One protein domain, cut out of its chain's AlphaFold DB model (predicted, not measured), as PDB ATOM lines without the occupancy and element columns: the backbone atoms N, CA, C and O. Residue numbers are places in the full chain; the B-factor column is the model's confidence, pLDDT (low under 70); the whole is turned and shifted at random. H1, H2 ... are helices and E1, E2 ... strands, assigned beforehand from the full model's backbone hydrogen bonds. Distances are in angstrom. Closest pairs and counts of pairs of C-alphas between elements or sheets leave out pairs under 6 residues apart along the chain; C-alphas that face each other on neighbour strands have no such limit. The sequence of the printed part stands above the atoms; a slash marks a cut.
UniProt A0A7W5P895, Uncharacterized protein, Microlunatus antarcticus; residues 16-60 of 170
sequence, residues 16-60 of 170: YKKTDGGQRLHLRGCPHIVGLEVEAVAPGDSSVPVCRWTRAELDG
ATOM      1  N   TYR A  16     -12.978  46.153 134.402       86.38
ATOM      2  CA  TYR A  16     -14.244  45.547 134.023       86.38
ATOM      3  C   TYR A  16     -14.012  44.245 133.262       86.38
ATOM      4  O   TYR A  16     -13.052  44.126 132.492       86.38
ATOM      5  N   LYS A  17     -14.921  43.286 133.427       86.81
ATOM      6  CA  LYS A  17     -15.002  42.068 132.611       86.81
ATOM      7  C   LYS A  17     -16.416  41.910 132.060       86.81
ATOM      8  O   LYS A  17     -17.363  42.459 132.613       86.81
ATOM      9  N   LYS A  18     -16.561  41.185 130.951       84.06
ATOM     10  CA  LYS A  18     -17.888  40.872 130.404       84.06
ATOM     11  C   LYS A  18     -18.628  39.923 131.340       84.06
ATOM     12  O   LYS A  18     -18.027  38.948 131.799       84.06
ATOM     13  N   THR A  19     -19.912  40.194 131.561       77.94
ATOM     14  CA  THR A  19     -20.801  39.395 132.424       77.94
ATOM     15  C   THR A  19     -21.035  37.972 131.905       77.94
ATOM     16  O   THR A  19     -21.411  37.095 132.675       77.94
ATOM     17  N   ASP A  20     -20.763  37.713 130.625       78.62
ATOM     18  CA  ASP A  20     -20.862  36.395 129.983       78.62
ATOM     19  C   ASP A  20     -19.605  35.511 130.139       78.62
ATOM     20  O   ASP A  20     -19.524  34.440 129.539       78.62
ATOM     21  N   GLY A  21     -18.631  35.920 130.963       63.84
ATOM     22  CA  GLY A  21     -17.416  35.140 131.224       63.84
ATOM     23  C   GLY A  21     -16.200  35.592 130.411       63.84
ATOM     24  O   GLY A  21     -15.460  34.773 129.860       63.84
ATOM     25  N   GLY A  22     -15.962  36.905 130.345       67.75
ATOM     26  CA  GLY A  22     -14.801  37.470 129.657       67.75
ATOM     27  C   GLY A  22     -13.458  36.942 130.184       67.75
ATOM     28  O   GLY A  22     -13.205  36.920 131.385       67.75
ATOM     29  N   GLN A  23     -12.549  36.579 129.273       78.81
ATOM     30  CA  GLN A  23     -11.223  36.041 129.621       78.81
ATOM     31  C   GLN A  23     -10.190  37.109 130.020       78.81
ATOM     32  O   GLN A  23      -9.040  36.769 130.303       78.81
ATOM     33  N   ARG A  24     -10.544  38.400 129.957       85.12
ATOM     34  CA  ARG A  24      -9.614  39.508 130.204       85.12
ATOM     35  C   ARG A  24     -10.275  40.676 130.927       85.12
ATOM     36  O   ARG A  24     -11.472  40.900 130.771       85.12
ATOM     37  N   LEU A  25      -9.465  41.432 131.670       87.00
ATOM     38  CA  LEU A  25      -9.864  42.682 132.323       87.00
ATOM     39  C   LEU A  25      -9.636  43.892 131.415       87.00
ATOM     40  O   LEU A  25      -8.653  43.954 130.672       87.00
ATOM     41  N   HIS A  26     -10.525  44.872 131.498       83.19
ATOM     42  CA  HIS A  26     -10.579  46.019 130.603       83.19
ATOM     43  C   HIS A  26     -10.856  47.315 131.371       83.19
ATOM     44  O   HIS A  26     -11.663  47.330 132.291       83.19
ATOM     45  N   LEU A  27     -10.258  48.432 130.963       78.56
ATOM     46  CA  LEU A  27     -10.783  49.758 131.318       78.56
ATOM     47  C   LEU A  27     -12.154  49.938 130.662       78.56
ATOM     48  O   LEU A  27     -12.357  49.417 129.563       78.56
ATOM     49  N   ARG A  28     -13.064  50.714 131.271       73.06
ATOM     50  CA  ARG A  28     -14.427  50.916 130.730       73.06
ATOM     51  C   ARG A  28     -14.421  51.378 129.273       73.06
ATOM     52  O   ARG A  28     -15.269  50.972 128.489       73.06
ATOM     53  N   GLY A  29     -13.433  52.196 128.909       63.84
ATOM     54  CA  GLY A  29     -13.235  52.707 127.555       63.84
ATOM     55  C   GLY A  29     -12.640  51.708 126.551       63.84
ATOM     56  O   GLY A  29     -12.389  52.081 125.407       63.84
ATOM     57  N   CYS A  30     -12.349  50.462 126.938       71.88
ATOM     58  CA  CYS A  30     -11.671  49.515 126.057       71.88
ATOM     59  C   CYS A  30     -12.607  49.039 124.932       71.88
ATOM     60  O   CYS A  30     -13.652  48.462 125.231       71.88
ATOM     61  N   PRO A  31     -12.205  49.133 123.649       65.62
ATOM     62  CA  PRO A  31     -13.059  48.772 122.513       65.62
ATOM     63  C   PRO A  31     -13.631  47.344 122.548       65.62
ATOM     64  O   PRO A  31     -14.635  47.071 121.907       65.62
ATOM     65  N   HIS A  32     -13.009  46.419 123.287       71.19
ATOM     66  CA  HIS A  32     -13.496  45.042 123.428       71.19
ATOM     67  C   HIS A  32     -14.780  44.902 124.262       71.19
ATOM     68  O   HIS A  32     -15.417  43.848 124.193       71.19
ATOM     69  N   ILE A  33     -15.109  45.901 125.086       70.56
ATOM     70  CA  ILE A  33     -16.221  45.840 126.046       70.56
ATOM     71  C   ILE A  33     -17.240  46.967 125.888       70.56
ATOM     72  O   ILE A  33     -18.145  47.124 126.700       70.56
ATOM     73  N   VAL A  34     -17.084  47.780 124.856       66.38
ATOM     74  CA  VAL A  34     -17.904  48.976 124.683       66.38
ATOM     75  C   VAL A  34     -19.212  48.597 124.033       66.38
ATOM     76  O   VAL A  34     -19.224  47.825 123.080       66.38
ATOM     77  N   GLY A  35     -20.302  49.140 124.577       64.19
ATOM     78  CA  GLY A  35     -21.654  48.744 124.196       64.19
ATOM     79  C   GLY A  35     -22.035  47.347 124.694       64.19
ATOM     80  O   GLY A  35     -23.042  46.811 124.249       64.19
ATOM     81  N   LEU A  36     -21.232  46.748 125.582       74.50
ATOM     82  CA  LEU A  36     -21.510  45.450 126.190       74.50
ATOM     83  C   LEU A  36     -21.805  45.604 127.682       74.50
ATOM     84  O   LEU A  36     -21.276  46.495 128.352       74.50
ATOM     85  N   GLU A  37     -22.602  44.672 128.198       77.69
ATOM     86  CA  GLU A  37     -22.804  44.503 129.631       77.69
ATOM     87  C   GLU A  37     -21.506  44.022 130.290       77.69
ATOM     88  O   GLU A  37     -20.871  43.054 129.856       77.69
ATOM     89  N   VAL A  38     -21.090  44.725 131.342       83.81
ATOM     90  CA  VAL A  38     -19.853  44.431 132.066       83.81
ATOM     91  C   VAL A  38     -20.025  44.606 133.561       83.81
ATOM     92  O   VAL A  38     -20.773  45.463 134.028       83.81
ATOM     93  N   GLU A  39     -19.250  43.838 134.310       86.88
ATOM     94  CA  GLU A  39     -19.167  43.911 135.762       86.88
ATOM     95  C   GLU A  39     -17.820  44.495 136.196       86.88
ATOM     96  O   GLU A  39     -16.784  44.251 135.567       86.88
ATOM     97  N   ALA A  40     -17.848  45.297 137.262       84.88
ATOM     98  CA  ALA A  40     -16.649  45.849 137.874       84.88
ATOM     99  C   ALA A  40     -15.906  44.761 138.657       84.88
ATOM    100  O   ALA A  40     -16.510  43.960 139.369       84.88
ATOM    101  N   VAL A  41     -14.585  44.762 138.541       82.69
ATOM    102  CA  VAL A  41     -13.689  43.844 139.238       82.69
ATOM    103  C   VAL A  41     -12.932  44.627 140.299       82.69
ATOM    104  O   VAL A  41     -12.443  45.729 140.038       82.69
ATOM    105  N   ALA A  42     -12.863  44.064 141.504       70.62
ATOM    106  CA  ALA A  42     -12.167  44.686 142.619       70.62
ATOM    107  C   ALA A  42     -10.679  44.909 142.275       70.62
ATOM    108  O   ALA A  42     -10.048  44.015 141.697       70.62
ATOM    109  N   PRO A  43     -10.098  46.067 142.639       65.44
ATOM    110  CA  PRO A  43      -8.671  46.302 142.456       65.44
ATOM    111  C   PRO A  43      -7.840  45.203 143.130       65.44
ATOM    112  O   PRO A  43      -8.109  44.819 144.267       65.44
ATOM    113  N   GLY A  44      -6.828  44.694 142.427       58.25
ATOM    114  CA  GLY A  44      -5.921  43.665 142.950       58.25
ATOM    115  C   GLY A  44      -6.338  42.208 142.712       58.25
ATOM    116  O   GLY A  44      -5.545  41.318 143.014       58.25
ATOM    117  N   ASP A  45      -7.508  41.935 142.120       66.06
ATOM    118  CA  ASP A  45      -7.821  40.585 141.637       66.06
ATOM    119  C   ASP A  45      -6.938  40.243 140.418       66.06
ATOM    120  O   ASP A  45      -7.162  40.703 139.296       66.06
ATOM    121  N   SER A  46      -5.881  39.463 140.664       60.50
ATOM    122  CA  SER A  46      -4.880  39.055 139.670       60.50
ATOM    123  C   SER A  46      -5.221  37.746 138.952       60.50
ATOM    124  O   SER A  46      -4.432  37.282 138.126       60.50
ATOM    125  N   SER A  47      -6.382  37.145 139.241       72.25
ATOM    126  CA  SER A  47      -6.770  35.842 138.682       72.25
ATOM    127  C   SER A  47      -7.110  35.898 137.187       72.25
ATOM    128  O   SER A  47      -7.007  34.885 136.493       72.25
ATOM    129  N   VAL A  48      -7.465  37.081 136.673       78.25
ATOM    130  CA  VAL A  48      -7.820  37.309 135.267       78.25
ATOM    131  C   VAL A  48      -6.778  38.219 134.603       78.25
ATOM    132  O   VAL A  48      -6.518  39.321 135.091       78.25
ATOM    133  N   PRO A  49      -6.183  37.818 133.463       83.25
ATOM    134  CA  PRO A  49      -5.186  38.642 132.793       83.25
ATOM    135  C   PRO A  49      -5.788  39.946 132.251       83.25
ATOM    136  O   PRO A  49      -6.905  39.986 131.735       83.25
ATOM    137  N   VAL A  50      -5.019  41.033 132.294       83.56
ATOM    138  CA  VAL A  50      -5.447  42.331 131.750       83.56
ATOM    139  C   VAL A  50      -5.327  42.342 130.224       83.56
ATOM    140  O   VAL A  50      -4.343  41.876 129.649       83.56
ATOM    141  N   CYS A  51      -6.323  42.902 129.537       83.56
ATOM    142  CA  CYS A  51      -6.274  43.155 128.104       83.56
ATOM    143  C   CYS A  51      -5.022  43.957 127.740       83.56
ATOM    144  O   CYS A  51      -4.767  45.001 128.330       83.56
ATOM    145  N   ARG A  52      -4.287  43.529 126.705       78.25
ATOM    146  CA  ARG A  52      -3.056  44.204 126.255       78.25
ATOM    147  C   ARG A  52      -3.214  45.719 126.038       78.25
ATOM    148  O   ARG A  52      -2.290  46.467 126.317       78.25
ATOM    149  N   TRP A  53      -4.378  46.172 125.562       72.06
ATOM    150  CA  TRP A  53      -4.639  47.596 125.306       72.06
ATOM    151  C   TRP A  53      -4.874  48.370 126.594       72.06
ATOM    152  O   TRP A  53      -4.307  49.439 126.785       72.06
ATOM    153  N   THR A  54      -5.647  47.787 127.506       76.56
ATOM    154  CA  THR A  54      -5.808  48.322 128.855       76.56
ATOM    155  C   THR A  54      -4.480  48.351 129.591       76.56
ATOM    156  O   THR A  54      -4.157  49.353 130.211       76.56
ATOM    157  N   ARG A  55      -3.666  47.301 129.466       77.38
ATOM    158  CA  ARG A  55      -2.338  47.254 130.067       77.38
ATOM    159  C   ARG A  55      -1.448  48.384 129.546       77.38
ATOM    160  O   ARG A  55      -0.895  49.117 130.353       77.38
ATOM    161  N   ALA A  56      -1.399  48.590 128.230       69.69
ATOM    162  CA  ALA A  56      -0.664  49.703 127.628       69.69
ATOM    163  C   ALA A  56      -1.166  51.080 128.104       69.69
ATOM    164  O   ALA A  56      -0.369  51.997 128.282       69.69
ATOM    165  N   GLU A  57      -2.473  51.238 128.328       71.06
ATOM    166  CA  GLU A  57      -3.043  52.472 128.876       71.06
ATOM    167  C   GLU A  57      -2.682  52.702 130.343       71.06
ATOM    168  O   GLU A  57      -2.263  53.807 130.695       71.06
ATOM    169  N   LEU A  58      -2.751  51.660 131.170       71.62
ATOM    170  CA  LEU A  58      -2.314  51.702 132.567       71.62
ATOM    171  C   LEU A  58      -0.813  52.007 132.683       71.62
ATOM    172  O   LEU A  58      -0.421  52.795 133.537       71.62
ATOM    173  N   ASP A  59       0.002  51.464 131.776       68.62
ATOM    174  CA  ASP A  59       1.448  51.715 131.698       68.62
ATOM    175  C   ASP A  59       1.788  53.101 131.089       68.62
ATOM    176  O   ASP A  59       2.958  53.430 130.891       68.62
ATOM    177  N   GLY A  60       0.785  53.936 130.786       60.00
ATOM    178  CA  GLY A  60       0.974  55.310 130.301       60.00
ATOM    179  C   GLY A  60       1.315  55.433 128.811       60.00
ATOM    180  O   GLY A  60       1.601  56.528 128.334       60.00
TER     181      GLY A  60
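AT A GLANCE: This is residues 16 to 60 of the 170 residues of an uncharacterized protein of Microlunatus antarcticus (UniProt A0A7W5P895). With little regular structure, this is a small two-stranded hairpin, E1 and E2, joined by a wide loop of residues 19 to 37, with one short helix, H1, at the other end of the longest axis. The printed part has 45 residues, with E1, E2 and H1 in that order, the two strands antiparallel; the class is mixed, and named elements hold only 14 residues. The whole is compact, with a radius of gyration of the C-alphas of 9.7 A and spans of 27 by 21 by 14 A.

HOW THE PARTS SIT: E1, residues 16 to 18, and E2, residues 38 to 41, form an antiparallel hairpin, their directions at 138 degrees. C-alphas 18 and 38 face each other at 4.4 A. N 39 and O 17, 2.9 A apart, are within hydrogen-bond range. H1, residues 52 to 58, is apart from E1; its O i to N i+4 pairs are each within hydrogen-bond range.

IN THESE COORDINATES: E1 begins at C-alpha 16, (-14.244, 45.547, 134.023). E2 measures 9.5 A. H1 measures 9.8 A and ends at C-alpha 58, (-2.314, 51.702, 132.567).

THE WHOLE: The farthest C-alphas, of Asp 20 and Gly 60, are 28.9 A apart. The printed part has no cut. The link from E1 to E2 is long. Thirteen residues have pLDDT under 70, among them 43 to 46.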